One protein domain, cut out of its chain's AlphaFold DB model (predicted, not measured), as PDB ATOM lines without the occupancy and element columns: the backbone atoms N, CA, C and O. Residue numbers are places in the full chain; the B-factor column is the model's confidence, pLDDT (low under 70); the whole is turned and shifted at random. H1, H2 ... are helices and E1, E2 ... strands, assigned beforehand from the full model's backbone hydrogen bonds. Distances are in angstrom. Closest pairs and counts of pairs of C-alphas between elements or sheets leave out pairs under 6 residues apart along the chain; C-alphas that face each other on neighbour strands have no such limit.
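AT A GLANCE: This is residues 3 to 91 of the 93 residues of an uncharacterized protein of Ralstonia solanacearum (UniProt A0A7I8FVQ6). A small two-stranded hairpin, E1 and E2, has H3 near the first residue of E2 and H4 running on from its last. H1 lies far out from this body: residues 3 to 17 run out to it, and H2 leads back from it to H3, making an open loop. The printed part has 89 residues, with elements in the order H1, H2, H3, E1, E2, H4; the sheet E1 - E2 is antiparallel and the class is mixed, helices and strands. It is only just compact, close to loose, with a radius of gyration of the C-alphas of 14.4 A and spans of 38 by 31 by 23 A.

IN THESE COORDINATES: E1 is residues 55 to 59, 13.0 A long, and E2 is residues 74 to 78, 12.8 A. H4, residues 79 to 90, is 16.4 A long and ends with C-alpha 90 at (41.024, 0.547, 30.982). H3 is residues 38 to 48, 15.1 A; H2 is residues 29 to 36, 9.9 A; H1, residues 18 to 25, 10.3 A, begins with C-alpha 18 at (33.994, 7.484, 55.543).

HOW THE PARTS SIT: In the hairpin of E1 and E2, directions differ by 140 degrees, and N 58 and O 75 are within hydrogen-bond range at 2.8 A. The closest C-alphas of H3 and E2, Ile 44 and Tyr 74, are 6.9 A apart; those of E1 and H4, Glu 55 and Phe 79, 5.5 A. H3 and H4 are apart. H2 and H3 are close but not clearly touching, with closest C-alphas Ala 32 and Pro 38 at 7.4 A, at a shallow tilt of 19 degrees, the same way. H1 and H2 are close but not clearly touching, with closest C-alphas Val 25 and Phe 31 at 6.9 A, and about perpendicular at 83 degrees. Every O i to N i+4 pair is within hydrogen-bond range in H1 and H4, 3 of 4 in H2 and 6 of 7 in H3.

THE WHOLE: The two C-alphas farthest apart, those of Glu 16 and Glu 72, are 40.4 A apart. The printed part has no cut. The link from E1 to E2, 14 residues, is long. Mean pLDDT of the printed part is 89.7, and no printed residue is under 70.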
ATOM      1  N   HIS A   3      45.154   2.544  39.816       80.19
ATOM      2  CA  HIS A   3      46.407   3.066  39.279       80.19
ATOM      3  C   HIS A   3      46.136   3.608  37.868       80.19
ATOM      4  O   HIS A   3      46.039   2.811  36.954       80.19
ATOM      5  N   PRO A   4      46.032   4.925  37.624       78.50
ATOM      6  CA  PRO A   4      45.496   5.446  36.355       78.50
ATOM      7  C   PRO A   4      46.244   4.994  35.091       78.50
ATOM      8  O   PRO A   4      45.677   4.928  34.007       78.50
ATOM      9  N   PHE A   5      47.525   4.652  35.222       82.69
ATOM     10  CA  PHE A   5      48.364   4.211  34.107       82.69
ATOM     11  C   PHE A   5      48.575   2.699  34.043       82.69
ATOM     12  O   PHE A   5      49.329   2.212  33.203       82.69
ATOM     13  N   ARG A   6      47.930   1.942  34.932       77.75
ATOM     14  CA  ARG A   6      48.019   0.483  34.997       77.75
ATOM     15  C   ARG A   6      46.611  -0.076  35.129       77.75
ATOM     16  O   ARG A   6      45.825   0.427  35.914       77.75
ATOM     17  N   GLN A   7      46.301  -1.177  34.460       77.69
ATOM     18  CA  GLN A   7      45.034  -1.876  34.695       77.69
ATOM     19  C   GLN A   7      45.088  -2.650  36.030       77.69
ATOM     20  O   GLN A   7      45.046  -3.876  36.079       77.69
ATOM     21  N   ALA A   8      45.288  -1.931  37.130       76.75
ATOM     22  CA  ALA A   8      45.556  -2.471  38.447       76.75
ATOM     23  C   ALA A   8      44.868  -1.624  39.512       76.75
ATOM     24  O   ALA A   8      44.783  -0.396  39.417       76.75
ATOM     25  N   TYR A   9      44.435  -2.288  40.578       77.69
ATOM     26  CA  TYR A   9      43.925  -1.621  41.759       77.69
ATOM     27  C   TYR A   9      44.316  -2.375  43.025       77.69
ATOM     28  O   TYR A   9      44.351  -3.605  43.052       77.69
ATOM     29  N   LYS A  10      44.564  -1.633  44.106       80.19
ATOM     30  CA  LYS A  10      44.610  -2.205  45.456       80.19
ATOM     31  C   LYS A  10      43.199  -2.204  46.035       80.19
ATOM     32  O   LYS A  10      42.544  -1.154  46.078       80.19
ATOM     33  N   SER A  11      42.719  -3.376  46.444       83.69
ATOM     34  CA  SER A  11      41.475  -3.507  47.204       83.69
ATOM     35  C   SER A  11      41.765  -3.297  48.686       83.69
ATOM     36  O   SER A  11      42.674  -3.922  49.225       83.69
ATOM     37  N   TYR A  12      40.991  -2.426  49.328       83.69
ATOM     38  CA  TYR A  12      41.041  -2.190  50.773       83.69
ATOM     39  C   TYR A  12      39.816  -2.784  51.496       83.69
ATOM     40  O   TYR A  12      39.643  -2.574  52.690       83.69
ATOM     41  N   GLY A  13      38.978  -3.547  50.784       87.75
ATOM     42  CA  GLY A  13      37.728  -4.084  51.318       87.75
ATOM     43  C   GLY A  13      36.595  -3.055  51.343       87.75
ATOM     44  O   GLY A  13      36.599  -2.087  50.582       87.75
ATOM     45  N   VAL A  14      35.604  -3.314  52.195       89.25
ATOM     46  CA  VAL A  14      34.442  -2.446  52.421       89.25
ATOM     47  C   VAL A  14      34.616  -1.757  53.770       89.25
ATOM     48  O   VAL A  14      35.009  -2.400  54.740       89.25
ATOM     49  N   PHE A  15      34.305  -0.466  53.826       91.38
ATOM     50  CA  PHE A  15      34.370   0.329  55.048       91.38
ATOM     51  C   PHE A  15      32.969   0.656  55.551       91.38
ATOM     52  O   PHE A  15      32.083   0.989  54.768       91.38
ATOM     53  N   GLU A  16      32.784   0.599  56.867       92.88
ATOM     54  CA  GLU A  16      31.502   0.893  57.523       92.88
ATOM     55  C   GLU A  16      31.201   2.401  57.598       92.88
ATOM     56  O   GLU A  16      30.067   2.804  57.845       92.88
ATOM     57  N   SER A  17      32.212   3.251  57.393       93.38
ATOM     58  CA  SER A  17      32.074   4.709  57.383       93.38
ATOM     59  C   SER A  17      33.190   5.382  56.578       93.38
ATOM     60  O   SER A  17      34.248   4.794  56.348       93.38
ATOM     61  N   VAL A  18      32.973   6.646  56.198       89.69
ATOM     62  CA  VAL A  18      33.994   7.484  55.543       89.69
ATOM     63  C   VAL A  18      35.217   7.668  56.445       89.69
ATOM     64  O   VAL A  18      36.336   7.517  55.975       89.69
ATOM     65  N   ALA A  19      35.023   7.886  57.748       92.38
ATOM     66  CA  ALA A  19      36.130   8.037  58.694       92.38
ATOM     67  C   ALA A  19      37.009   6.774  58.777       92.38
ATOM     68  O   ALA A  19      38.231   6.871  58.829       92.38
ATOM     69  N   ALA A  20      36.396   5.582  58.742       89.81
ATOM     70  CA  ALA A  20      37.133   4.317  58.716       89.81
ATOM     71  C   ALA A  20      37.920   4.128  57.407       89.81
ATOM     72  O   ALA A  20      39.020   3.576  57.419       89.81
ATOM     73  N   PHE A  21      37.370   4.599  56.284       90.06
ATOM     74  CA  PHE A  21      38.088   4.646  55.013       90.06
ATOM     75  C   PHE A  21      39.282   5.603  55.085       90.06
ATOM     76  O   PHE A  21      40.385   5.212  54.713       90.06
ATOM     77  N   GLU A  22      39.087   6.826  55.578       89.06
ATOM     78  CA  GLU A  22      40.139   7.846  55.643       89.06
ATOM     79  C   GLU A  22      41.328   7.373  56.478       89.06
ATOM     80  O   GLU A  22      42.449   7.362  55.971       89.06
ATOM     81  N   SER A  23      41.083   6.894  57.701       88.12
ATOM     82  CA  SER A  23      42.158   6.423  58.582       88.12
ATOM     83  C   SER A  23      42.896   5.209  58.017       88.12
ATOM     84  O   SER A  23      44.094   5.062  58.213       88.12
ATOM     85  N   THR A  24      42.213   4.335  57.278       88.00
ATOM     86  CA  THR A  24      42.853   3.128  56.736       88.00
ATOM     87  C   THR A  24      43.598   3.406  55.438       88.00
ATOM     88  O   THR A  24      44.673   2.855  55.203       88.00
ATOM     89  N   VAL A  25      43.013   4.209  54.552       86.12
ATOM     90  CA  VAL A  25      43.523   4.403  53.193       86.12
ATOM     91  C   VAL A  25      44.487   5.578  53.129       86.12
ATOM     92  O   VAL A  25      45.546   5.436  52.523       86.12
ATOM     93  N   LEU A  26      44.153   6.718  53.741       82.75
ATOM     94  CA  LEU A  26      44.983   7.924  53.654       82.75
ATOM     95  C   LEU A  26      46.230   7.835  54.540       82.75
ATOM     96  O   LEU A  26      47.250   8.432  54.202       82.75
ATOM     97  N   GLU A  27      46.177   7.056  55.623       84.62
ATOM     98  CA  GLU A  27      47.317   6.835  56.525       84.62
ATOM     99  C   GLU A  27      48.157   5.596  56.149       84.62
ATOM    100  O   GLU A  27      49.184   5.323  56.772       84.62
ATOM    101  N   ASP A  28      47.778   4.848  55.103       83.44
ATOM    102  CA  ASP A  28      48.571   3.723  54.595       83.44
ATOM    103  C   ASP A  28      49.907   4.233  54.030       83.44
ATOM    104  O   ASP A  28      49.961   4.925  53.012       83.44
ATOM    105  N   ALA A  29      51.026   3.848  54.649       80.12
ATOM    106  CA  ALA A  29      52.355   4.271  54.198       80.12
ATOM    107  C   ALA A  29      52.631   3.866  52.737       80.12
ATOM    108  O   ALA A  29      53.277   4.602  51.985       80.12
ATOM    109  N   GLY A  30      52.095   2.715  52.308       78.88
ATOM    110  CA  GLY A  30      52.158   2.286  50.913       78.88
ATOM    111  C   GLY A  30      51.381   3.217  49.981       78.88
ATOM    112  O   GLY A  30      51.847   3.515  48.883       78.88
ATOM    113  N   PHE A  31      50.234   3.733  50.415       78.25
ATOM    114  CA  PHE A  31      49.452   4.687  49.639       78.25
ATOM    115  C   PHE A  31      50.204   6.000  49.428       78.25
ATOM    116  O   PHE A  31      50.358   6.454  48.288       78.25
ATOM    117  N   ALA A  32      50.739   6.571  50.506       78.50
ATOM    118  CA  ALA A  32      51.508   7.805  50.424       78.50
ATOM    119  C   ALA A  32      52.730   7.651  49.501       78.50
ATOM    120  O   ALA A  32      52.986   8.504  48.647       78.50
ATOM    121  N   MET A  33      53.455   6.536  49.618       77.75
ATOM    122  CA  MET A  33      54.664   6.295  48.833       77.75
ATOM    123  C   MET A  33      54.376   6.015  47.354       77.75
ATOM    124  O   MET A  33      55.042   6.584  46.491       77.75
ATOM    125  N   TYR A  34      53.418   5.137  47.050       75.12
ATOM    126  CA  TYR A  34      53.233   4.619  45.689       75.12
ATOM    127  C   TYR A  34      52.173   5.358  44.879       75.12
ATOM    128  O   TYR A  34      52.204   5.273  43.651       75.12
ATOM    129  N   VAL A  35      51.252   6.070  45.530       79.56
ATOM    130  CA  VAL A  35      50.158   6.768  44.841       79.56
ATOM    131  C   VAL A  35      50.261   8.270  45.015       79.56
ATOM    132  O   VAL A  35      50.258   8.977  44.013       79.56
ATOM    133  N   LEU A  36      50.427   8.764  46.246       80.06
ATOM    134  CA  LEU A  36      50.599  10.205  46.440       80.06
ATOM    135  C   LEU A  36      51.966  10.672  45.926       80.06
ATOM    136  O   LEU A  36      52.037  11.718  45.299       80.06
ATOM    137  N   ARG A  37      53.051   9.908  46.117       87.94
ATOM    138  CA  ARG A  37      54.401  10.245  45.607       87.94
ATOM    139  C   ARG A  37      54.754  11.738  45.834       87.94
ATOM    140  O   ARG A  37      55.050  12.447  44.872       87.94
ATOM    141  N   PRO A  38      54.738  12.253  47.080       88.38
ATOM    142  CA  PRO A  38      54.787  13.695  47.354       88.38
ATOM    143  C   PRO A  38      56.021  14.399  46.773       88.38
ATOM    144  O   PRO A  38      55.899  15.481  46.210       88.38
ATOM    145  N   SER A  39      57.203  13.773  46.819       92.25
ATOM    146  CA  SER A  39      58.418  14.332  46.202       92.25
ATOM    147  C   SER A  39      58.311  14.455  44.680       92.25
ATOM    148  O   SER A  39      58.865  15.377  44.093       92.25
ATOM    149  N   HIS A  40      57.585  13.542  44.033       94.06
ATOM    150  CA  HIS A  40      57.351  13.582  42.595       94.06
ATOM    151  C   HIS A  40      56.374  14.703  42.228       94.06
ATOM    152  O   HIS A  40      56.660  15.484  41.325       94.06
ATOM    153  N   GLN A  41      55.272  14.834  42.976       93.81
ATOM    154  CA  GLN A  41      54.333  15.948  42.804       93.81
ATOM    155  C   GLN A  41      55.017  17.301  43.021       93.81
ATOM    156  O   GLN A  41      54.790  18.223  42.245       93.81
ATOM    157  N   ALA A  42      55.886  17.409  44.032       95.38
ATOM    158  CA  ALA A  42      56.641  18.627  44.301       95.38
ATOM    159  C   ALA A  42      57.543  19.023  43.118       95.38
ATOM    160  O   ALA A  42      57.530  20.182  42.719       95.38
ATOM    161  N   ALA A  43      58.254  18.065  42.512       97.19
ATOM    162  CA  ALA A  43      59.094  18.322  41.339       97.19
ATOM    163  C   ALA A  43      58.279  18.790  40.118       97.19
ATOM    164  O   ALA A  43      58.708  19.675  39.379       97.19
ATOM    165  N   ILE A  44      57.080  18.234  39.911       97.69
ATOM    166  CA  ILE A  44      56.180  18.679  38.838       97.69
ATOM    167  C   ILE A  44      55.644  20.088  39.134       97.69
ATOM    168  O   ILE A  44      55.637  20.948  38.253       97.69
ATOM    169  N   ALA A  45      55.228  20.345  40.377       97.00
ATOM    170  CA  ALA A  45      54.697  21.633  40.810       97.00
ATOM    171  C   ALA A  45      55.739  22.758  40.745       97.00
ATOM    172  O   ALA A  45      55.381  23.891  40.433       97.00
ATOM    173  N   GLU A  46      57.018  22.459  40.981       97.69
ATOM    174  CA  GLU A  46      58.119  23.410  40.785       97.69
ATOM    175  C   GLU A  46      58.211  23.874  39.323       97.69
ATOM    176  O   GLU A  46      58.458  25.052  39.065       97.69
ATOM    177  N   ARG A  47      57.942  22.978  38.362       97.50
ATOM    178  CA  ARG A  47      57.981  23.303  36.929       97.50
ATOM    179  C   ARG A  47      56.695  23.954  36.415       97.50
ATOM    180  O   ARG A  47      56.767  24.918  35.658       97.50
ATOM    181  N   LEU A  48      55.532  23.414  36.777       97.69
ATOM    182  CA  LEU A  48      54.236  23.791  36.188       97.69
ATOM    183  C   LEU A  48      53.414  24.749  37.065       97.69
ATOM    184  O   LEU A  48      52.387  25.278  36.630       97.69
ATOM    185  N   GLY A  49      53.831  24.967  38.312       97.00
ATOM    186  CA  GLY A  49      53.063  25.678  39.329       97.00
ATOM    187  C   GLY A  49      51.945  24.827  39.937       97.00
ATOM    188  O   GLY A  49      51.613  23.747  39.442       97.00
ATOM    189  N   ALA A  50      51.332  25.335  41.009       95.25
ATOM    190  CA  ALA A  50      50.237  24.667  41.718       95.25
ATOM    191  C   ALA A  50      49.017  24.414  40.814       95.25
ATOM    192  O   ALA A  50      48.775  25.170  39.869       95.25
ATOM    193  N   LEU A  51      48.262  23.357  41.114       96.50
ATOM    194  CA  LEU A  51      47.014  23.022  40.427       96.50
ATOM    195  C   LEU A  51      45.901  24.009  40.798       96.50
ATOM    196  O   LEU A  51      45.722  24.349  41.972       96.50
ATOM    197  N   GLY A  52      45.152  24.451  39.794       95.50
ATOM    198  CA  GLY A  52      43.883  25.143  39.953       95.50
ATOM    199  C   GLY A  52      42.722  24.190  40.241       95.50
ATOM    200  O   GLY A  52      42.881  22.982  40.428       95.50
ATOM    201  N   GLN A  53      41.512  24.748  40.271       95.56
ATOM    202  CA  GLN A  53      40.299  23.951  40.421       95.56
ATOM    203  C   GLN A  53      40.145  23.003  39.225       95.56
ATOM    204  O   GLN A  53      40.196  23.446  38.083       95.56
ATOM    205  N   ASN A  54      39.912  21.718  39.503       94.75
ATOM    206  CA  ASN A  54      39.778  20.647  38.508       94.75
ATOM    207  C   ASN A  54      41.016  20.417  37.625       94.75
ATOM    208  O   ASN A  54      40.912  19.688  36.646       94.75
ATOM    209  N   GLU A  55      42.180  20.983  37.950       97.25
ATOM    210  CA  GLU A  55      43.410  20.647  37.234       97.25
ATOM    211  C   GLU A  55      44.085  19.422  37.852       97.25
ATOM    212  O   GLU A  55      44.091  19.232  39.071       97.25
ATOM    213  N   VAL A  56      44.718  18.619  37.003       96.25
ATOM    214  CA  VAL A  56      45.623  17.536  37.397       96.25
ATOM    215  C   VAL A  56      46.902  17.580  36.573       96.25
ATOM    216  O   VAL A  56      46.925  18.108  35.462       96.25
ATOM    217  N   TYR A  57      47.972  17.001  37.116       96.56
ATOM    218  CA  TYR A  57      49.185  16.735  36.350       96.56
ATOM    219  C   TYR A  57      49.020  15.430  35.568       96.56
ATOM    220  O   TYR A  57      48.792  14.373  36.163       96.56
ATOM    221  N   ILE A  58      49.181  15.494  34.249       96.12
ATOM    222  CA  ILE A  58      49.021  14.367  33.326       96.12
ATOM    223  C   ILE A  58      50.353  14.132  32.602       96.12
ATOM    224  O   ILE A  58      50.872  15.070  32.011       96.12
ATOM    225  N   PRO A  59      50.931  12.921  32.627       95.62
ATOM    226  CA  PRO A  59      52.104  12.601  31.822       95.62
ATOM    227  C   PRO A  59      51.746  12.575  30.332       95.62
ATOM    228  O   PRO A  59      50.805  11.887  29.925       95.62
ATOM    229  N   GLU A  60      52.532  13.275  29.522       94.50
ATOM    230  CA  GLU A  60      52.401  13.346  28.073       94.50
ATOM    231  C   GLU A  60      53.670  12.810  27.370       94.50
ATOM    232  O   GLU A  60      54.772  13.324  27.574       94.50
ATOM    233  N   PRO A  61      53.556  11.768  26.521       93.81
ATOM    234  CA  PRO A  61      52.346  10.991  26.266       93.81
ATOM    235  C   PRO A  61      51.955  10.129  27.480       93.81
ATOM    236  O   PRO A  61      52.766   9.857  28.364       93.81
ATOM    237  N   TYR A  62      50.712   9.642  27.494       91.50
ATOM    238  CA  TYR A  62      50.245   8.711  28.522       91.50
ATOM    239  C   TYR A  62      51.162   7.472  28.614       91.50
ATOM    240  O   TYR A  62      51.531   6.908  27.580       91.50
ATOM    241  N   PRO A  63      51.487   6.961  29.818       92.25
ATOM    242  CA  PRO A  63      52.352   5.791  29.961       92.25
ATOM    243  C   PRO A  63      51.807   4.526  29.288       92.25
ATOM    244  O   PRO A  63      52.576   3.746  28.732       92.25
ATOM    245  N   PHE A  64      50.482   4.346  29.240       87.56
ATOM    246  CA  PHE A  64      49.860   3.243  28.491       87.56
ATOM    247  C   PHE A  64      49.937   3.411  26.960       87.56
ATOM    248  O   PHE A  64      49.605   2.484  26.228       87.56
ATOM    249  N   LEU A  65      50.411   4.561  26.469       89.62
ATOM    250  CA  LEU A  65      50.760   4.822  25.067       89.62
ATOM    251  C   LEU A  65      52.284   4.838  24.835       89.62
ATOM    252  O   LEU A  65      52.741   5.279  23.784       89.62
ATOM    253  N   GLY A  66      53.082   4.366  25.801       90.12
ATOM    254  CA  GLY A  66      54.546   4.322  25.708       90.12
ATOM    255  C   GLY A  66      55.269   5.553  26.264       90.12
ATOM    256  O   GLY A  66      56.475   5.684  26.060       90.12
ATOM    257  N   GLY A  67      54.561   6.447  26.960       92.25
ATOM    258  CA  GLY A  67      55.170   7.559  27.689       92.25
ATOM    259  C   GLY A  67      55.795   7.173  29.027       92.25
ATOM    260  O   GLY A  67      55.855   6.001  29.406       92.25
ATOM    261  N   THR A  68      56.253   8.181  29.765       93.62
ATOM    262  CA  THR A  68      56.908   8.008  31.067       93.62
ATOM    263  C   THR A  68      56.180   8.787  32.157       93.62
ATOM    264  O   THR A  68      55.497   9.770  31.891       93.62
ATOM    265  N   GLU A  69      56.362   8.365  33.408       93.62
ATOM    266  CA  GLU A  69      55.940   9.111  34.603       93.62
ATOM    267  C   GLU A  69      57.125   9.903  35.194       93.62
ATOM    268  O   GLU A  69      57.327   9.919  36.411       93.62
ATOM    269  N   ALA A  70      57.975  10.478  34.340       95.75
ATOM    270  CA  ALA A  70      59.101  11.310  34.761       95.75
ATOM    271  C   ALA A  70      58.621  12.769  34.931       95.75
ATOM    272  O   ALA A  70      57.792  13.197  34.140       95.75
ATOM    273  N   PRO A  71      59.055  13.548  35.943       96.25
ATOM    274  CA  PRO A  71      58.490  14.884  36.218       96.25
ATOM    275  C   PRO A  71      58.436  15.845  35.013       96.25
ATOM    276  O   PRO A  71      57.595  16.747  34.935       96.25
ATOM    277  N   GLU A  72      59.341  15.657  34.060       97.00
ATOM    278  CA  GLU A  72      59.521  16.487  32.873       97.00
ATOM    279  C   GLU A  72      58.508  16.156  31.771       97.00
ATOM    280  O   GLU A  72      58.297  16.988  30.895       97.00
ATOM    281  N   SER A  73      57.871  14.978  31.817       96.75
ATOM    282  CA  SER A  73      56.843  14.573  30.850       96.75
ATOM    283  C   SER A  73      55.451  15.103  31.188       96.75
ATOM    284  O   SER A  73      54.545  14.971  30.380       96.75
ATOM    285  N   TYR A  74      55.238  15.665  32.379       97.56
ATOM    286  CA  TYR A  74      53.905  16.082  32.811       97.56
ATOM    287  C   TYR A  74      53.450  17.397  32.177       97.56
ATOM    288  O   TYR A  74      54.233  18.312  31.982       97.56
ATOM    289  N   GLU A  75      52.159  17.548  31.967       97.69
ATOM    290  CA  GLU A  75      51.515  18.824  31.684       97.69
ATOM    291  C   GLU A  75      50.298  18.990  32.599       97.69
ATOM    292  O   GLU A  75      49.880  18.055  33.293       97.69
ATOM    293  N   LYS A  76      49.754  20.207  32.669       97.81
ATOM    294  CA  LYS A  76      48.480  20.451  33.356       97.81
ATOM    295  C   LYS A  76      47.324  20.162  32.410       97.81
ATOM    296  O   LYS A  76      47.350  20.582  31.257       97.81
ATOM    297  N   GLY A  77      46.287  19.510  32.918       96.44
ATOM    298  CA  GLY A  77      45.063  19.263  32.166       96.44
ATOM    299  C   GLY A  77      43.833  19.187  33.058       96.44
ATOM    300  O   GLY A  77      43.928  19.247  34.283       96.44
ATOM    301  N   ASP A  78      42.671  19.053  32.426       97.38
ATOM    302  CA  ASP A  78      41.388  18.938  33.114       97.38
ATOM    303  C   ASP A  78      41.181  17.527  33.691       97.38
ATOM    304  O   ASP A  78      41.378  16.510  33.018       97.38
ATOM    305  N   PHE A  79      40.761  17.474  34.954       94.81
ATOM    306  CA  PHE A  79      40.521  16.243  35.703       94.81
ATOM    307  C   PHE A  79      39.451  15.352  35.070       94.81
ATOM    308  O   PHE A  79      39.618  14.132  35.043       94.81
ATOM    309  N   TRP A  80      38.356  15.929  34.579       94.56
ATOM    310  CA  TRP A  80      37.241  15.154  34.040       94.56
ATOM    311  C   TRP A  80      37.611  14.528  32.704       94.56
ATOM    312  O   TRP A  80      37.349  13.343  32.498       94.56
ATOM    313  N   VAL A  81      38.313  15.280  31.854       94.38
ATOM    314  CA  VAL A  81      38.876  14.758  30.600       94.38
ATOM    315  C   VAL A  81      39.862  13.625  30.885       94.38
ATOM    316  O   VAL A  81      39.779  12.557  30.276       94.38
ATOM    317  N   PHE A  82      40.769  13.817  31.847       93.25
ATOM    318  CA  PHE A  82      41.703  12.772  32.266       93.25
ATOM    319  C   PHE A  82      40.978  11.506  32.740       93.25
ATOM    320  O   PHE A  82      41.314  10.399  32.314       93.25
ATOM    321  N   ALA A  83      39.970  11.661  33.603       90.94
ATOM    322  CA  ALA A  83      39.199  10.552  34.150       90.94
ATOM    323  C   ALA A  83      38.437   9.780  33.059       90.94
ATOM    324  O   ALA A  83      38.433   8.548  33.085       90.94
ATOM    325  N   GLU A  84      37.850  10.479  32.085       92.38
ATOM    326  CA  GLU A  84      37.148   9.866  30.952       92.38
ATOM    327  C   GLU A  84      38.102   9.064  30.053       92.38
ATOM    328  O   GLU A  84      37.805   7.916  29.703       92.38
ATOM    329  N   ILE A  85      39.277   9.622  29.733       90.56
ATOM    330  CA  ILE A  85      40.302   8.940  28.925       90.56
ATOM    331  C   ILE A  85      40.787   7.678  29.641       90.56
ATOM    332  O   ILE A  85      40.785   6.593  29.059       90.56
ATOM    333  N   VAL A  86      41.166   7.796  30.916       88.38
ATOM    334  CA  VAL A  86      41.637   6.662  31.726       88.38
ATOM    335  C   VAL A  86      40.550   5.591  31.852       88.38
ATOM    336  O   VAL A  86      40.846   4.404  31.694       88.38
ATOM    337  N   GLY A  87      39.298   5.987  32.100       87.00
ATOM    338  CA  GLY A  87      38.161   5.068  32.182       87.00
ATOM    339  C   GLY A  87      37.950   4.294  30.881       87.00
ATOM    340  O   GLY A  87      37.926   3.061  30.890       87.00
ATOM    341  N   THR A  88      37.919   5.013  29.757       86.88
ATOM    342  CA  THR A  88      37.769   4.433  28.415       86.88
ATOM    343  C   THR A  88      38.913   3.475  28.080       86.88
ATOM    344  O   THR A  88      38.672   2.373  27.589       86.88
ATOM    345  N   CYS A  89      40.160   3.857  28.370       84.88
ATOM    346  CA  CYS A  89      41.333   3.044  28.046       84.88
ATOM    347  C   CYS A  89      41.431   1.750  28.868       84.88
ATOM    348  O   CYS A  89      41.937   0.754  28.352       84.88
ATOM    349  N   HIS A  90      40.952   1.736  30.116       81.81
ATOM    350  CA  HIS A  90      41.024   0.547  30.982       81.81
ATOM    351  C   HIS A  90      39.730  -0.273  31.039       81.81
ATOM    352  O   HIS A  90      39.702  -1.315  31.699       81.81
ATOM    353  N   GLY A  91      38.676   0.163  30.343       71.44
ATOM    354  CA  GLY A  91      37.381  -0.520  30.318       71.44
ATOM    355  C   GLY A  91      36.576  -0.362  31.611       71.44
ATOM    356  O   GLY A  91      35.773  -1.235  31.936       71.44
TER     357      GLY A  91